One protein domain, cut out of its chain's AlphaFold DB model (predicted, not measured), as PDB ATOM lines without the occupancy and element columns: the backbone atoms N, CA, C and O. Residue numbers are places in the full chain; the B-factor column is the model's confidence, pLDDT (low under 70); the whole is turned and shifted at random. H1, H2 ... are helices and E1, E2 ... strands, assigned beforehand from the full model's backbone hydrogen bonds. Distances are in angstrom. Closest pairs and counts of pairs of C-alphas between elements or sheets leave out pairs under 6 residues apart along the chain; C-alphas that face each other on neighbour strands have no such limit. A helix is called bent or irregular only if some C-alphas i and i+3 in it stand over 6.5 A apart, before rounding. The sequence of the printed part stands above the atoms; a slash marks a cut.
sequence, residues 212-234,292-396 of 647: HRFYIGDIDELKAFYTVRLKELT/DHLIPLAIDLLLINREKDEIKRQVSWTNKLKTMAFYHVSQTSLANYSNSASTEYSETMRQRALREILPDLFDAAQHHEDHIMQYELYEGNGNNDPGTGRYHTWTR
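AT A GLANCE: This is residues 212 to 234 and 292 to 396 of the 647 residues of an uncharacterized protein of Massariosphaeria phaeospora (UniProt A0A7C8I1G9). A long, bent helix, H6, runs along most of the length as the backbone of a bundle: H4 packs side by side with it, running the other way, and H1 comes close to it on another side. A ribbon of two strands, E1 and E2, lies over H1 and arm H6b; H2 slants across H1, short H5 packs on arm H6a, and residues 310 to 315, partly in H3, stick out. The printed part has 128 residues, with named elements in the order E1 H1 H2 H3 H4 H5 H6 E2: six helices and two antiparallel strands, mostly helix. It is compact, with a radius of gyration of the C-alphas of 16.1 A, and spans 53 by 35 by 25 A, only just elongated.

HOW THE PARTS SIT: E1, residues 212 to 215, is antiparallel to E2, residues 391 to 395; N 214 and O 392 are 3.0 A apart, and N 394 and O 212 are 2.8 A apart, both within hydrogen-bond range. H1, residues 219 to 233, comes closest to E1 at the C-alphas of Phe 214 and Glu 221, 6.5 A apart. H2, residues 292 to 303, touches H1 with residues 295 to 299 alone, at a steep tilt of 59 degrees, opposite ways; their closest C-alphas, of Tyr 226 and Ile 299, are 6.4 A apart. H3, residues 307 to 312, touches no helix; it is irregular, with C-alphas 308 and 311 7.2 A apart. By its hydrogen bonds H6, residues 343 to 374, was assigned as one helix, but it is bent, with C-alphas 355 and 358 6.9 A apart, into arms H6a, residues 343 to 355, and H6b, residues 358 to 374, at a shallow tilt of 22 degrees. H4, residues 317 to 331, touches H6b at a shallow tilt of 9 degrees, opposite ways; their closest C-alphas, of Thr 318 and Gln 366, are 5.9 A apart. H5, residues 334 to 337, touches H6a, closest at the C-alphas of Leu 334 and Ser 346, 5.4 A apart. H1 and H6b are close but not clearly touching, with the closest C-alphas, of Arg 229 and Leu 361, 6.5 A apart. H1, H4, H6a and H6b form a bundle, helices running roughly alongside one another. The closest C-alphas of H6b and E2, of Ala 364 and His 392, are 6.6 A apart. In H1, H4, H6a and H6b every O i to N i+4 pair is within hydrogen-bond range, in H2 7 of 8, in H3 0 of 2 with 1 of 3 O i to N i+3 pairs; H5 is too short for an i+4 pair.

IN THESE COORDINATES: E1 begins at C-alpha 212 (299.444, 130.603, 174.171). H1 is 20.8 A long, H2 17.4 A, H4 21.7 A, H6a 18.1 A and H6b 23.8 A from first to last C-alpha. H6b ends at C-alpha 374 (277.406, 137.314, 166.874), and E2, 13.7 A long, ends at C-alpha 395 (300.663, 125.554, 170.877).

THE WHOLE: The two C-alphas farthest apart, of Ala 341 and Gly 382, are 52.8 A apart. Residues 235 to 291 are not printed, and C-alphas 234 and 292 are 12.0 A apart across this cut. The link from H6 to E2, residues 375 to 390, is long. The mean pLDDT of the printed part is 93.5; residues 307 to 314 are under 70.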
ATOM      1  N   HIS A 212     299.875 129.225 174.350       97.69
ATOM      2  CA  HIS A 212     299.444 130.603 174.171       97.69
ATOM      3  C   HIS A 212     297.912 130.650 174.188       97.69
ATOM      4  O   HIS A 212     297.261 129.776 173.620       97.69
ATOM      5  N   ARG A 213     297.325 131.673 174.813       97.88
ATOM      6  CA  ARG A 213     295.875 131.905 174.823       97.88
ATOM      7  C   ARG A 213     295.601 133.386 174.605       97.88
ATOM      8  O   ARG A 213     296.174 134.207 175.312       97.88
ATOM      9  N   PHE A 214     294.704 133.704 173.678       98.31
ATOM     10  CA  PHE A 214     294.279 135.072 173.374       98.31
ATOM     11  C   PHE A 214     292.759 135.145 173.155       98.31
ATOM     12  O   PHE A 214     292.081 134.114 173.065       98.31
ATOM     13  N   TYR A 215     292.214 136.359 173.142       98.38
ATOM     14  CA  TYR A 215     290.795 136.639 172.912       98.38
ATOM     15  C   TYR A 215     290.518 136.781 171.410       98.38
ATOM     16  O   TYR A 215     291.269 137.456 170.720       98.38
ATOM     17  N   ILE A 216     289.452 136.170 170.886       98.12
ATOM     18  CA  ILE A 216     289.180 136.155 169.434       98.12
ATOM     19  C   ILE A 216     288.917 137.552 168.841       98.12
ATOM     20  O   ILE A 216     289.267 137.778 167.685       98.12
ATOM     21  N   GLY A 217     288.365 138.488 169.622       96.75
ATOM     22  CA  GLY A 217     288.209 139.891 169.211       96.75
ATOM     23  C   GLY A 217     289.507 140.714 169.250       96.75
ATOM     24  O   GLY A 217     289.544 141.827 168.729       96.75
ATOM     25  N   ASP A 218     290.593 140.188 169.831       97.69
ATOM     26  CA  ASP A 218     291.912 140.825 169.769       97.69
ATOM     27  C   ASP A 218     292.540 140.572 168.391       97.69
ATOM     28  O   ASP A 218     293.190 139.555 168.134       97.69
ATOM     29  N   ILE A 219     292.306 141.519 167.484       97.00
ATOM     30  CA  ILE A 219     292.768 141.453 166.097       97.00
ATOM     31  C   ILE A 219     294.300 141.399 165.998       97.00
ATOM     32  O   ILE A 219     294.811 140.777 165.066       97.00
ATOM     33  N   ASP A 220     295.051 142.005 166.921       98.00
ATOM     34  CA  ASP A 220     296.513 142.041 166.831       98.00
ATOM     35  C   ASP A 220     297.150 140.740 167.346       98.00
ATOM     36  O   ASP A 220     298.047 140.202 166.683       98.00
ATOM     37  N   GLU A 221     296.630 140.140 168.422       98.12
ATOM     38  CA  GLU A 221     297.008 138.777 168.830       98.12
ATOM     39  C   GLU A 221     296.540 137.718 167.813       98.12
ATOM     40  O   GLU A 221     297.298 136.801 167.480       98.12
ATOM     41  N   LEU A 222     295.355 137.871 167.209       98.25
ATOM     42  CA  LEU A 222     294.886 136.996 166.125       98.25
ATOM     43  C   LEU A 222     295.799 137.085 164.886       98.25
ATOM     44  O   LEU A 222     296.173 136.064 164.299       98.25
ATOM     45  N   LYS A 223     296.247 138.295 164.520       98.31
ATOM     46  CA  LYS A 223     297.257 138.515 163.468       98.31
ATOM     47  C   LYS A 223     298.616 137.923 163.841       98.31
ATOM     48  O   LYS A 223     299.293 137.373 162.964       98.31
ATOM     49  N   ALA A 224     299.026 137.982 165.109       98.31
ATOM     50  CA  ALA A 224     300.251 137.346 165.592       98.31
ATOM     51  C   ALA A 224     300.168 135.808 165.502       98.31
ATOM     52  O   ALA A 224     301.090 135.169 164.983       98.31
ATOM     53  N   PHE A 225     299.039 135.221 165.902       98.31
ATOM     54  CA  PHE A 225     298.730 133.798 165.764       98.31
ATOM     55  C   PHE A 225     298.788 133.330 164.301       98.31
ATOM     56  O   PHE A 225     299.587 132.444 163.965       98.31
ATOM     57  N   TYR A 226     298.030 133.968 163.401       98.62
ATOM     58  CA  TYR A 226     298.062 133.640 161.972       98.62
ATOM     59  C   TYR A 226     299.470 133.813 161.387       98.62
ATOM     60  O   TYR A 226     299.933 132.966 160.620       98.62
ATOM     61  N   THR A 227     300.202 134.856 161.796       98.19
ATOM     62  CA  THR A 227     301.603 135.068 161.398       98.19
ATOM     63  C   THR A 227     302.486 133.874 161.761       98.19
ATOM     64  O   THR A 227     303.374 133.521 160.982       98.19
ATOM     65  N   VAL A 228     302.271 133.228 162.912       97.88
ATOM     66  CA  VAL A 228     303.005 132.014 163.295       97.88
ATOM     67  C   VAL A 228     302.553 130.818 162.456       97.88
ATOM     68  O   VAL A 228     303.398 130.200 161.804       97.88
ATOM     69  N   ARG A 229     301.250 130.522 162.382       97.94
ATOM     70  CA  ARG A 229     300.723 129.358 161.640       97.94
ATOM     71  C   ARG A 229     301.077 129.380 160.151       97.94
ATOM     72  O   ARG A 229     301.558 128.383 159.610       97.94
ATOM     73  N   LEU A 230     300.965 130.532 159.493       98.06
ATOM     74  CA  LEU A 230     301.316 130.694 158.077       98.06
ATOM     75  C   LEU A 230     302.838 130.590 157.835       98.06
ATOM     76  O   LEU A 230     303.266 130.092 156.790       98.06
ATOM     77  N   LYS A 231     303.680 130.958 158.816       97.19
ATOM     78  CA  LYS A 231     305.132 130.673 158.784       97.19
ATOM     79  C   LYS A 231     305.431 129.181 158.952       97.19
ATOM     80  O   LYS A 231     306.387 128.687 158.352       97.19
ATOM     81  N   GLU A 232     304.631 128.454 159.730       96.56
ATOM     82  CA  GLU A 232     304.784 127.009 159.949       96.56
ATOM     83  C   GLU A 232     304.382 126.155 158.735       96.56
ATOM     84  O   GLU A 232     304.964 125.079 158.559       96.56
ATOM     85  N   LEU A 233     303.457 126.646 157.898       94.75
ATOM     86  CA  LEU A 233     302.960 126.009 156.666       94.75
ATOM     87  C   LEU A 233     303.975 126.019 155.499       94.75
ATOM     88  O   LEU A 233     303.927 125.168 154.615       94.75
ATOM     89  N   THR A 234     304.953 126.932 155.538       92.75
ATOM     90  CA  THR A 234     305.994 127.173 154.513       92.75
ATOM     91  C   THR A 234     305.505 127.774 153.182       92.75
ATOM     92  O   THR A 234     304.338 127.692 152.809       92.75
ATOM     93  N   ASP A 292     307.419 137.961 153.621       98.00
ATOM     94  CA  ASP A 292     307.070 139.111 154.461       98.00
ATOM     95  C   ASP A 292     305.924 139.971 153.890       98.00
ATOM     96  O   ASP A 292     305.361 140.797 154.599       98.00
ATOM     97  N   HIS A 293     305.538 139.745 152.628       98.50
ATOM     98  CA  HIS A 293     304.367 140.353 151.980       98.50
ATOM     99  C   HIS A 293     303.244 139.340 151.698       98.50
ATOM    100  O   HIS A 293     302.075 139.710 151.639       98.50
ATOM    101  N   LEU A 294     303.585 138.058 151.533       98.50
ATOM    102  CA  LEU A 294     302.630 136.973 151.304       98.50
ATOM    103  C   LEU A 294     301.833 136.643 152.573       98.50
ATOM    104  O   LEU A 294     300.652 136.333 152.470       98.50
ATOM    105  N   ILE A 295     302.461 136.720 153.752       98.38
ATOM    106  CA  ILE A 295     301.785 136.458 155.030       98.38
ATOM    107  C   ILE A 295     300.763 137.555 155.375       98.38
ATOM    108  O   ILE A 295     299.625 137.171 155.611       98.38
ATOM    109  N   PRO A 296     301.077 138.871 155.349       98.44
ATOM    110  CA  PRO A 296     300.060 139.907 155.554       98.44
ATOM    111  C   PRO A 296     298.872 139.774 154.594       98.44
ATOM    112  O   PRO A 296     297.734 139.758 155.039       98.44
ATOM    113  N   LEU A 297     299.120 139.527 153.300       98.50
ATOM    114  CA  LEU A 297     298.036 139.282 152.342       98.50
ATOM    115  C   LEU A 297     297.178 138.059 152.711       98.50
ATOM    116  O   LEU A 297     295.960 138.117 152.601       98.50
ATOM    117  N   ALA A 298     297.790 136.956 153.147       98.44
ATOM    118  CA  ALA A 298     297.063 135.766 153.590       98.44
ATOM    119  C   ALA A 298     296.254 136.007 154.878       98.44
ATOM    120  O   ALA A 298     295.167 135.459 155.022       98.44
ATOM    121  N   ILE A 299     296.778 136.826 155.789       98.25
ATOM    122  CA  ILE A 299     296.122 137.247 157.031       98.25
ATOM    123  C   ILE A 299     294.897 138.096 156.722       98.25
ATOM    124  O   ILE A 299     293.803 137.766 157.163       98.25
ATOM    125  N   ASP A 300     295.053 139.145 155.920       97.50
ATOM    126  CA  ASP A 300     293.946 140.046 155.619       97.50
ATOM    127  C   ASP A 300     292.865 139.322 154.784       97.50
ATOM    128  O   ASP A 300     291.680 139.528 155.010       97.50
ATOM    129  N   LEU A 301     293.227 138.345 153.935       97.25
ATOM    130  CA  LEU A 301     292.264 137.448 153.266       97.25
ATOM    131  C   LEU A 301     291.453 136.546 154.220       97.25
ATOM    132  O   LEU A 301     290.313 136.210 153.890       97.25
ATOM    133  N   LEU A 302     292.016 136.160 155.373       97.06
ATOM    134  CA  LEU A 302     291.315 135.430 156.443       97.06
ATOM    135  C   LEU A 302     290.458 136.360 157.322       97.06
ATOM    136  O   LEU A 302     289.519 135.892 157.957       97.06
ATOM    137  N   LEU A 303     290.776 137.657 157.368       96.00
ATOM    138  CA  LEU A 303     290.054 138.667 158.152       96.00
ATOM    139  C   LEU A 303     288.961 139.403 157.356       96.00
ATOM    140  O   LEU A 303     288.104 140.040 157.969       96.00
ATOM    141  N   ILE A 304     288.946 139.308 156.020       93.00
ATOM    142  CA  ILE A 304     287.852 139.836 155.187       93.00
ATOM    143  C   ILE A 304     286.551 139.101 155.525       93.00
ATOM    144  O   ILE A 304     286.334 137.957 155.129       93.00
ATOM    145  N   ASN A 305     285.660 139.812 156.209       83.56
ATOM    146  CA  ASN A 305     284.284 139.406 156.457       83.56
ATOM    147  C   ASN A 305     283.363 140.087 155.434       83.56
ATOM    148  O   ASN A 305     283.640 141.195 154.974       83.56
ATOM    149  N   ARG A 306     282.281 139.413 155.026       71.31
ATOM    150  CA  ARG A 306     281.426 139.855 153.910       71.31
ATOM    151  C   ARG A 306     279.951 139.939 154.295       71.31
ATOM    152  O   ARG A 306     279.169 139.071 153.924       71.31
ATOM    153  N   GLU A 307     279.585 141.058 154.916       62.38
ATOM    154  CA  GLU A 307     278.204 141.540 155.143       62.38
ATOM    155  C   GLU A 307     277.228 141.165 154.000       62.38
ATOM    156  O   GLU A 307     276.127 140.679 154.222       62.38
ATOM    157  N   LYS A 308     277.643 141.354 152.739       52.06
ATOM    158  CA  LYS A 308     276.766 141.245 151.557       52.06
ATOM    159  C   LYS A 308     276.687 139.851 150.918       52.06
ATOM    160  O   LYS A 308     276.010 139.697 149.900       52.06
ATOM    161  N   ASP A 309     277.371 138.842 151.463       54.31
ATOM    162  CA  ASP A 309     277.372 137.484 150.896       54.31
ATOM    163  C   ASP A 309     276.160 136.631 151.348       54.31
ATOM    164  O   ASP A 309     275.766 135.725 150.606       54.31
ATOM    165  N   GLU A 310     275.538 136.931 152.501       51.38
ATOM    166  CA  GLU A 310     274.507 136.102 153.165       51.38
ATOM    167  C   GLU A 310     273.384 135.624 152.230       51.38
ATOM    168  O   GLU A 310     273.142 134.426 152.083       51.38
ATOM    169  N   ILE A 311     272.738 136.559 151.525       55.97
ATOM    170  CA  ILE A 311     271.531 136.308 150.715       55.97
ATOM    171  C   ILE A 311     271.806 135.356 149.527       55.97
ATOM    172  O   ILE A 311     270.871 134.832 148.921       55.97
ATOM    173  N   LYS A 312     273.075 135.128 149.148       58.06
ATOM    174  CA  LYS A 312     273.441 134.357 147.940       58.06
ATOM    175  C   LYS A 312     274.517 133.287 148.135       58.06
ATOM    176  O   LYS A 312     274.866 132.620 147.159       58.06
ATOM    177  N   ARG A 313     275.062 133.098 149.341       62.25
ATOM    178  CA  ARG A 313     276.128 132.117 149.616       62.25
ATOM    179  C   ARG A 313     275.851 131.362 150.921       62.25
ATOM    180  O   ARG A 313     276.372 131.726 151.963       62.25
ATOM    181  N   GLN A 314     275.132 130.240 150.822       66.88
ATOM    182  CA  GLN A 314     274.782 129.307 151.920       66.88
ATOM    183  C   GLN A 314     275.974 128.629 152.647       66.88
ATOM    184  O   GLN A 314     275.792 127.665 153.380       66.88
ATOM    185  N   VAL A 315     277.208 129.075 152.419       80.12
ATOM    186  CA  VAL A 315     278.437 128.482 152.965       80.12
ATOM    187  C   VAL A 315     279.285 129.631 153.491       80.12
ATOM    188  O   VAL A 315     279.419 130.627 152.777       80.12
ATOM    189  N   SER A 316     279.898 129.495 154.670       88.56
ATOM    190  CA  SER A 316     280.764 130.533 155.253       88.56
ATOM    191  C   SER A 316     281.956 130.886 154.345       88.56
ATOM    192  O   SER A 316     282.292 130.148 153.404       88.56
ATOM    193  N   TRP A 317     282.577 132.052 154.527       91.56
ATOM    194  CA  TRP A 317     283.789 132.416 153.785       91.56
ATOM    195  C   TRP A 317     284.954 131.532 154.234       91.56
ATOM    196  O   TRP A 317     285.613 130.915 153.388       91.56
ATOM    197  N   THR A 318     285.106 131.351 155.547       94.69
ATOM    198  CA  THR A 318     286.151 130.516 156.155       94.69
ATOM    199  C   THR A 318     286.135 129.088 155.619       94.69
ATOM    200  O   THR A 318     287.181 128.582 155.215       94.69
ATOM    201  N   ASN A 319     284.971 128.433 155.519       94.88
ATOM    202  CA  ASN A 319     284.899 127.043 155.053       94.88
ATOM    203  C   ASN A 319     285.302 126.884 153.568       94.88
ATOM    204  O   ASN A 319     285.919 125.883 153.182       94.88
ATOM    205  N   LYS A 320     285.059 127.901 152.725       94.31
ATOM    206  CA  LYS A 320     285.573 127.913 151.340       94.31
ATOM    207  C   LYS A 320     287.100 127.989 151.333       94.31
ATOM    208  O   LYS A 320     287.745 127.199 150.644       94.31
ATOM    209  N   LEU A 321     287.681 128.894 152.126       96.56
ATOM    210  CA  LEU A 321     289.135 129.025 152.253       96.56
ATOM    211  C   LEU A 321     289.783 127.750 152.818       96.56
ATOM    212  O   LEU A 321     290.810 127.315 152.285       96.56
ATOM    213  N   LYS A 322     289.144 127.119 153.816       97.56
ATOM    214  CA  LYS A 322     289.517 125.830 154.428       97.56
ATOM    215  C   LYS A 322     289.592 124.743 153.362       97.56
ATOM    216  O   LYS A 322     290.669 124.203 153.116       97.56
ATOM    217  N   THR A 323     288.497 124.508 152.642       97.62
ATOM    218  CA  THR A 323     288.416 123.512 151.558       97.62
ATOM    219  C   THR A 323     289.535 123.692 150.524       97.62
ATOM    220  O   THR A 323     290.244 122.740 150.192       97.62
ATOM    221  N   MET A 324     289.772 124.928 150.071       97.75
ATOM    222  CA  MET A 324     290.821 125.234 149.092       97.75
ATOM    223  C   MET A 324     292.240 125.009 149.646       97.75
ATOM    224  O   MET A 324     293.114 124.525 148.925       97.75
ATOM    225  N   ALA A 325     292.484 125.310 150.925       98.31
ATOM    226  CA  ALA A 325     293.779 125.084 151.565       98.31
ATOM    227  C   ALA A 325     294.098 123.590 151.745       98.31
ATOM    228  O   ALA A 325     295.204 123.153 151.417       98.31
ATOM    229  N   PHE A 326     293.128 122.796 152.209       98.44
ATOM    230  CA  PHE A 326     293.270 121.342 152.349       98.44
ATOM    231  C   PHE A 326     293.480 120.656 150.990       98.44
ATOM    232  O   PHE A 326     294.334 119.771 150.873       98.44
ATOM    233  N   TYR A 327     292.777 121.104 149.943       98.12
ATOM    234  CA  TYR A 327     293.005 120.645 148.570       98.12
ATOM    235  C   TYR A 327     294.452 120.905 148.118       98.12
ATOM    236  O   TYR A 327     295.169 119.973 147.761       98.12
ATOM    237  N   HIS A 328     294.943 122.143 148.222       97.94
ATOM    238  CA  HIS A 328     296.309 122.475 147.795       97.94
ATOM    239  C   HIS A 328     297.397 121.746 148.596       97.94
ATOM    240  O   HIS A 328     298.376 121.281 148.010       97.94
ATOM    241  N   VAL A 329     297.245 121.590 149.916       98.00
ATOM    242  CA  VAL A 329     298.224 120.853 150.741       98.00
ATOM    243  C   VAL A 329     298.227 119.352 150.432       98.00
ATOM    244  O   VAL A 329     299.304 118.753 150.413       98.00
ATOM    245  N   SER A 330     297.071 118.739 150.163       97.88
ATOM    246  CA  SER A 330     296.994 117.309 149.822       97.88
ATOM    247  C   SER A 330     297.545 117.006 148.422       97.88
ATOM    248  O   SER A 330     298.332 116.066 148.280       97.88
ATOM    249  N   GLN A 331     297.215 117.839 147.425       97.75
ATOM    250  CA  GLN A 331     297.656 117.706 146.027       97.75
ATOM    251  C   GLN A 331     299.119 118.124 145.784       97.75
ATOM    252  O   GLN A 331     299.721 117.730 144.784       97.75
ATOM    253  N   THR A 332     299.737 118.902 146.683       96.38
ATOM    254  CA  THR A 332     301.159 119.268 146.552       96.38
ATOM    255  C   THR A 332     302.048 118.025 146.666       96.38
ATOM    256  O   THR A 332     302.163 117.415 147.731       96.38
ATOM    257  N   SER A 333     302.733 117.672 145.572       96.88
ATOM    258  CA  SER A 333     303.639 116.519 145.533       96.88
ATOM    259  C   SER A 333     304.807 116.666 146.517       96.88
ATOM    260  O   SER A 333     305.304 117.764 146.763       96.88
ATOM    261  N   LEU A 334     305.291 115.548 147.072       96.50
ATOM    262  CA  LEU A 334     306.272 115.559 148.168       96.50
ATOM    263  C   LEU A 334     307.593 116.271 147.807       96.50
ATOM    264  O   LEU A 334     308.145 117.005 148.629       96.50
ATOM    265  N   ALA A 335     308.068 116.153 146.563       95.00
ATOM    266  CA  ALA A 335     309.234 116.902 146.074       95.00
ATOM    267  C   ALA A 335     308.996 118.431 146.023       95.00
ATOM    268  O   ALA A 335     309.917 119.230 146.207       95.00
ATOM    269  N   ASN A 336     307.742 118.844 145.825       94.94
ATOM    270  CA  ASN A 336     307.312 120.238 145.791       94.94
ATOM    271  C   ASN A 336     306.771 120.746 147.135       94.94
ATOM    272  O   ASN A 336     306.421 121.919 147.218       94.94
ATOM    273  N   TYR A 337     306.753 119.939 148.199       95.00
ATOM    274  CA  TYR A 337     306.292 120.399 149.510       95.00
ATOM    275  C   TYR A 337     307.369 121.196 150.264       95.00
ATOM    276  O   TYR A 337     307.135 122.299 150.750       95.00
ATOM    277  N   SER A 338     308.592 120.662 150.320       94.62
ATOM    278  CA  SER A 338     309.720 121.217 151.081       94.62
ATOM    279  C   SER A 338     310.921 121.522 150.172       94.62
ATOM    280  O   SER A 338     310.914 121.219 148.982       94.62
ATOM    281  N   ASN A 339     311.970 122.137 150.726       93.31
ATOM    282  CA  ASN A 339     313.305 122.235 150.109       93.31
ATOM    283  C   ASN A 339     314.281 121.161 150.645       93.31
ATOM    284  O   ASN A 339     315.486 121.234 150.411       93.31
ATOM    285  N   SER A 340     313.782 120.185 151.406       92.69
ATOM    286  CA  SER A 340     314.528 119.000 151.834       92.69
ATOM    287  C   SER A 340     314.626 117.969 150.712       92.69
ATOM    288  O   SER A 340     313.648 117.717 150.021       92.69
ATOM    289  N   ALA A 341     315.779 117.307 150.597       93.44
ATOM    290  CA  ALA A 341     315.944 116.154 149.708       93.44
ATOM    291  C   ALA A 341     315.372 114.838 150.288       93.44
ATOM    292  O   ALA A 341     315.278 113.855 149.565       93.44
ATOM    293  N   SER A 342     315.004 114.804 151.579       95.12
ATOM    294  CA  SER A 342     314.278 113.674 152.181       95.12
ATOM    295  C   SER A 342     312.782 113.798 151.888       95.12
ATOM    296  O   SER A 342     312.153 114.803 152.247       95.12
ATOM    297  N   THR A 343     312.234 112.755 151.266       95.88
ATOM    298  CA  THR A 343     310.800 112.575 151.013       95.88
ATOM    299  C   THR A 343     310.015 112.430 152.317       95.88
ATOM    300  O   THR A 343     308.960 113.038 152.452       95.88
ATOM    301  N   GLU A 344     310.564 111.726 153.312       96.12
ATOM    302  CA  GLU A 344     309.956 111.527 154.640       96.12
ATOM    303  C   GLU A 344     309.781 112.858 155.386       96.12
ATOM    304  O   GLU A 344     308.752 113.104 156.014       96.12
ATOM    305  N   TYR A 345     310.760 113.768 155.285       95.75
ATOM    306  CA  TYR A 345     310.635 115.110 155.856       95.75
ATOM    307  C   TYR A 345     309.566 115.939 155.123       95.75
ATOM    308  O   TYR A 345     308.819 116.680 155.756       95.75
ATOM    309  N   SER A 346     309.461 115.820 153.794       96.25
ATOM    310  CA  SER A 346     308.369 116.457 153.040       96.25
ATOM    311  C   SER A 346     306.997 115.895 153.422       96.25
ATOM    312  O   SER A 346     306.044 116.657 153.561       96.25
ATOM    313  N   GLU A 347     306.893 114.580 153.610       97.12
ATOM    314  CA  GLU A 347     305.670 113.887 154.017       97.12
ATOM    315  C   GLU A 347     305.243 114.282 155.430       97.12
ATOM    316  O   GLU A 347     304.115 114.728 155.614       97.12
ATOM    317  N   THR A 348     306.136 114.193 156.415       97.19
ATOM    318  CA  THR A 348     305.838 114.597 157.799       97.19
ATOM    319  C   THR A 348     305.472 116.079 157.890       97.19
ATOM    320  O   THR A 348     304.531 116.427 158.596       97.19
ATOM    321  N   MET A 349     306.111 116.957 157.103       97.44
ATOM    322  CA  MET A 349     305.690 118.359 156.963       97.44
ATOM    323  C   MET A 349     304.281 118.511 156.359       97.44
ATOM    324  O   MET A 349     303.514 119.338 156.851       97.44
ATOM    325  N   ARG A 350     303.921 117.721 155.336       97.50
ATOM    326  CA  ARG A 350     302.573 117.710 154.734       97.50
ATOM    327  C   ARG A 350     301.518 117.181 155.710       97.50
ATOM    328  O   ARG A 350     300.452 117.776 155.831       97.50
ATOM    329  N   GLN A 351     301.818 116.106 156.440       98.06
ATOM    330  CA  GLN A 351     300.924 115.536 157.454       98.06
ATOM    331  C   GLN A 351     300.697 116.516 158.612       98.06
ATOM    332  O   GLN A 351     299.547 116.770 158.957       98.06
ATOM    333  N   ARG A 352     301.759 117.143 159.139       97.44
ATOM    334  CA  ARG A 352     301.689 118.228 160.137       97.44
ATOM    335  C   ARG A 352     300.826 119.398 159.661       97.44
ATOM    336  O   ARG A 352     300.030 119.935 160.423       97.44
ATOM    337  N   ALA A 353     300.928 119.781 158.389       98.00
ATOM    338  CA  ALA A 353     300.074 120.827 157.837       98.00
ATOM    339  C   ALA A 353     298.586 120.436 157.802       98.00
ATOM    340  O   ALA A 353     297.751 121.250 158.184       98.00
ATOM    341  N   LEU A 354     298.258 119.207 157.392       98.06
ATOM    342  CA  LEU A 354     296.875 118.712 157.331       98.06
ATOM    343  C   LEU A 354     296.264 118.414 158.712       98.06
ATOM    344  O   LEU A 354     295.055 118.548 158.864       98.06
ATOM    345  N   ARG A 355     297.070 117.986 159.693       98.06
ATOM    346  CA  ARG A 355     296.603 117.518 161.013       98.06
ATOM    347  C   ARG A 355     296.700 118.549 162.135       98.06
ATOM    348  O   ARG A 355     295.904 118.478 163.059       98.06
ATOM    349  N   GLU A 356     297.662 119.468 162.078       97.56
ATOM    350  CA  GLU A 356     297.902 120.458 163.141       97.56
ATOM    351  C   GLU A 356     297.642 121.881 162.634       97.56
ATOM    352  O   GLU A 356     296.816 122.600 163.183       97.56
ATOM    353  N   ILE A 357     298.336 122.298 161.566       98.06
ATOM    354  CA  ILE A 357     298.404 123.722 161.192       98.06
ATOM    355  C   ILE A 357     297.101 124.216 160.565       98.06
ATOM    356  O   ILE A 357     296.616 125.272 160.955       98.06
ATOM    357  N   LEU A 358     296.559 123.506 159.567       98.19
ATOM    358  CA  LEU A 358     295.345 123.947 158.878       98.19
ATOM    359  C   LEU A 358     294.075 123.829 159.735       98.19
ATOM    360  O   LEU A 358     293.292 124.772 159.664       98.19
ATOM    361  N   PRO A 359     293.834 122.762 160.529       98.38
ATOM    362  CA  PRO A 359     292.694 122.729 161.445       98.38
ATOM    363  C   PRO A 359     292.697 123.936 162.387       98.38
ATOM    364  O   PRO A 359     291.798 124.763 162.316       98.38
ATOM    365  N   ASP A 360     293.773 124.117 163.154       98.19
ATOM    366  CA  ASP A 360     293.884 125.161 164.176       98.19
ATOM    367  C   ASP A 360     293.807 126.588 163.594       98.19
ATOM    368  O   ASP A 360     293.080 127.433 164.115       98.19
ATOM    369  N   LEU A 361     294.462 126.835 162.448       98.31
ATOM    370  CA  LEU A 361     294.348 128.094 161.696       98.31
ATOM    371  C   LEU A 361     292.889 128.411 161.328       98.31
ATOM    372  O   LEU A 361     292.455 129.554 161.458       98.31
ATOM    373  N   PHE A 362     292.149 127.414 160.834       98.25
ATOM    374  CA  PHE A 362     290.789 127.611 160.339       98.25
ATOM    375  C   PHE A 362     289.713 127.545 161.413       98.25
ATOM    376  O   PHE A 362     288.647 128.120 161.217       98.25
ATOM    377  N   ASP A 363     289.974 126.887 162.534       98.00
ATOM    378  CA  ASP A 363     289.058 126.873 163.667       98.00
ATOM    379  C   ASP A 363     289.104 128.241 164.370       98.00
ATOM    380  O   ASP A 363     288.058 128.828 164.626       98.00
ATOM    381  N   ALA A 364     290.291 128.839 164.547       98.12
ATOM    382  CA  ALA A 364     290.422 130.238 164.973       98.12
ATOM    383  C   ALA A 364     289.739 131.227 164.007       98.12
ATOM    384  O   ALA A 364     289.056 132.146 164.459       98.12
ATOM    385  N   ALA A 365     289.877 131.018 162.692       97.56
ATOM    386  CA  ALA A 365     289.212 131.849 161.688       97.56
ATOM    387  C   ALA A 365     287.685 131.708 161.712       97.56
ATOM    388  O   ALA A 365     286.993 132.719 161.615       97.56
ATOM    389  N   GLN A 366     287.159 130.496 161.925       96.75
ATOM    390  CA  GLN A 366     285.717 130.301 162.066       96.75
ATOM    391  C   GLN A 366     285.220 130.997 163.332       96.75
ATOM    392  O   GLN A 366     284.287 131.777 163.245       96.75
ATOM    393  N   HIS A 367     285.914 130.858 164.469       97.19
ATOM    394  CA  HIS A 367     285.544 131.573 165.695       97.19
ATOM    395  C   HIS A 367     285.528 133.102 165.523       97.19
ATOM    396  O   HIS A 367     284.733 133.766 166.179       97.19
ATOM    397  N   HIS A 368     286.390 133.662 164.670       97.06
ATOM    398  CA  HIS A 368     286.428 135.094 164.359       97.06
ATOM    399  C   HIS A 368     285.284 135.537 163.427       97.06
ATOM    400  O   HIS A 368     284.671 136.574 163.673       97.06
ATOM    401  N   GLU A 369     284.951 134.745 162.402       94.75
ATOM    402  CA  GLU A 369     283.753 134.949 161.565       94.75
ATOM    403  C   GLU A 369     282.468 134.847 162.415       94.75
ATOM    404  O   GLU A 369     281.605 135.722 162.344       94.75
ATOM    405  N   ASP A 370     282.395 133.847 163.301       94.56
ATOM    406  CA  ASP A 370     281.301 133.641 164.256       94.56
ATOM    407  C   ASP A 370     281.177 134.823 165.240       94.56
ATOM    408  O   ASP A 370     280.071 135.274 165.522       94.56
ATOM    409  N   HIS A 371     282.301 135.350 165.747       95.50
ATOM    410  CA  HIS A 371     282.352 136.487 166.681       95.50
ATOM    411  C   HIS A 371     281.867 137.792 166.037       95.50
ATOM    412  O   HIS A 371     281.063 138.515 166.627       95.50
ATOM    413  N   ILE A 372     282.294 138.074 164.801       94.38
ATOM    414  CA  ILE A 372     281.837 139.251 164.047       94.38
ATOM    415  C   ILE A 372     280.344 139.155 163.722       94.38
ATOM    416  O   ILE A 372     279.640 140.157 163.845       94.38
ATOM    417  N   MET A 373     279.849 137.964 163.372       92.38
ATOM    418  CA  MET A 373     278.422 137.713 163.155       92.38
ATOM    419  C   MET A 373     277.609 137.850 164.455       92.38
ATOM    420  O   MET A 373     276.568 138.500 164.458       92.38
ATOM    421  N   GLN A 374     278.091 137.293 165.572       94.19
ATOM    422  CA  GLN A 374     277.406 137.314 166.874       94.19
ATOM    423  C   GLN A 374     277.196 138.733 167.428       94.19
ATOM    424  O   GLN A 374     276.210 138.974 168.127       94.19
ATOM    425  N   TYR A 375     278.119 139.653 167.144       95.31
ATOM    426  CA  TYR A 375     278.102 141.027 167.659       95.31
ATOM    427  C   TYR A 375     277.911 142.090 166.557       95.31
ATOM    428  O   TYR A 375     278.110 143.279 166.805       95.31
ATOM    429  N   GLU A 376     277.523 141.672 165.345       93.25
ATOM    430  CA  GLU A 376     277.269 142.530 164.175       93.25
ATOM    431  C   GLU A 376     278.410 143.536 163.880       93.25
ATOM    432  O   GLU A 376     278.163 144.690 163.511       93.25
ATOM    433  N   LEU A 377     279.670 143.118 164.049       93.00
ATOM    434  CA  LEU A 377     280.876 143.969 163.998       93.00
ATOM    435  C   LEU A 377     281.358 144.269 162.562       93.00
ATOM    436  O   LEU A 377     282.556 144.388 162.302       93.00
ATOM    437  N   TYR A 378     280.436 144.362 161.604       90.25
ATOM    438  CA  TYR A 378     280.756 144.620 160.199       90.25
ATOM    439  C   TYR A 378     281.196 146.074 159.957       90.25
ATOM    440  O   TYR A 378     280.731 147.011 160.615       90.25
ATOM    441  N   GLU A 379     282.077 146.273 158.969       84.69
ATOM    442  CA  GLU A 379     282.585 147.593 158.576       84.69
ATOM    443  C   GLU A 379     281.443 148.548 158.182       84.69
ATOM    444  O   GLU A 379     280.867 148.448 157.101       84.69
ATOM    445  N   GLY A 380     281.144 149.508 159.062       85.12
ATOM    446  CA  GLY A 380     280.113 150.530 158.853       85.12
ATOM    447  C   GLY A 380     278.952 150.495 159.849       85.12
ATOM    448  O   GLY A 380     278.290 151.518 160.003       85.12
ATOM    449  N   ASN A 381     278.749 149.396 160.587       87.38
ATOM    450  CA  ASN A 381     277.656 149.288 161.567       87.38
ATOM    451  C   ASN A 381     277.836 150.206 162.790       87.38
ATOM    452  O   ASN A 381     276.862 150.571 163.438       87.38
ATOM    453  N   GLY A 382     279.077 150.577 163.128       91.31
ATOM    454  CA  GLY A 382     279.385 151.415 164.297       91.31
ATOM    455  C   GLY A 382     279.309 150.689 165.649       91.31
ATOM    456  O   GLY A 382     279.605 151.295 166.680       91.31
ATOM    457  N   ASN A 383     278.964 149.399 165.647       94.38
ATOM    458  CA  ASN A 383     279.070 148.521 166.808       94.38
ATOM    459  C   ASN A 383     280.538 148.392 167.243       94.38
ATOM    460  O   ASN A 383     281.435 148.255 166.411       94.38
ATOM    461  N   ASN A 384     280.777 148.435 168.554       95.50
ATOM    462  CA  ASN A 384     282.097 148.212 169.146       95.50
ATOM    463  C   ASN A 384     282.164 146.784 169.697       95.50
ATOM    464  O   ASN A 384     281.159 146.281 170.199       95.50
ATOM    465  N   ASP A 385     283.343 146.162 169.654       95.62
ATOM    466  CA  ASP A 385     283.565 144.862 170.292       95.62
ATOM    467  C   ASP A 385     283.260 144.960 171.805       95.62
ATOM    468  O   ASP A 385     283.761 145.878 172.465       95.62
ATOM    469  N   PRO A 386     282.449 144.053 172.382       96.00
ATOM    470  CA  PRO A 386     282.100 144.091 173.803       96.00
ATOM    471  C   PRO A 386     283.259 143.715 174.747       96.00
ATOM    472  O   PRO A 386     283.063 143.696 175.962       96.00
ATOM    473  N   GLY A 387     284.437 143.346 174.230       95.44
ATOM    474  CA  GLY A 387     285.596 142.903 175.013       95.44
ATOM    475  C   GLY A 387     285.372 141.577 175.749       95.44
ATOM    476  O   GLY A 387     286.102 141.249 176.683       95.44
ATOM    477  N   THR A 388     284.334 140.828 175.372       94.44
ATOM    478  CA  THR A 388     283.910 139.578 176.010       94.44
ATOM    479  C   THR A 388     283.487 138.571 174.947       94.44
ATOM    480  O   THR A 388     282.859 138.927 173.957       94.44
ATOM    481  N   GLY A 389     283.836 137.298 175.143       94.31
ATOM    482  CA  GLY A 389     283.570 136.254 174.158       94.31
ATOM    483  C   GLY A 389     284.591 135.123 174.218       94.31
ATOM    484  O   GLY A 389     285.159 134.820 175.274       94.31
ATOM    485  N   ARG A 390     284.812 134.466 173.077       97.56
ATOM    486  CA  ARG A 390     285.613 133.241 172.994       97.56
ATOM    487  C   ARG A 390     287.115 133.526 173.069       97.56
ATOM    488  O   ARG A 390     287.631 134.441 172.437       97.56
ATOM    489  N   TYR A 391     287.825 132.676 173.804       98.31
ATOM    490  CA  TYR A 391     289.285 132.610 173.779       98.31
ATOM    491  C   TYR A 391     289.730 131.434 172.911       98.31
ATOM    492  O   TYR A 391     289.106 130.371 172.946       98.31
ATOM    493  N   HIS A 392     290.826 131.607 172.179       98.38
ATOM    494  CA  HIS A 392     291.500 130.531 171.462       98.38
ATOM    495  C   HIS A 392     292.846 130.234 172.131       98.38
ATOM    496  O   HIS A 392     293.575 131.143 172.531       98.38
ATOM    497  N   THR A 393     293.140 128.944 172.286       98.19
ATOM    498  CA  THR A 393     294.299 128.420 173.014       98.19
ATOM    499  C   THR A 393     295.058 127.488 172.082       98.19
ATOM    500  O   THR A 393     294.472 126.534 171.578       98.19
ATOM    501  N   TRP A 394     296.342 127.755 171.859       97.94
ATOM    502  CA  TRP A 394     297.145 127.106 170.827       97.94
ATOM    503  C   TRP A 394     298.592 126.872 171.276       97.94
ATOM    504  O   TRP A 394     299.141 127.576 172.126       97.94
ATOM    505  N   THR A 395     299.246 125.888 170.662       96.94
ATOM    506  CA  THR A 395     300.663 125.554 170.877       96.94
ATOM    507  C   THR A 395     301.420 125.600 169.550       96.94
ATOM    508  O   THR A 395     300.870 125.300 168.488       96.94
ATOM    509  N   ARG A 396     302.698 125.999 169.555       96.00
ATOM    510  CA  ARG A 396     303.518 126.016 168.324       96.00
ATOM    511  C   ARG A 396     303.654 124.592 167.782       96.00
ATOM    512  O   ARG A 396     304.089 123.712 168.517       96.00
TER     513      ARG A 396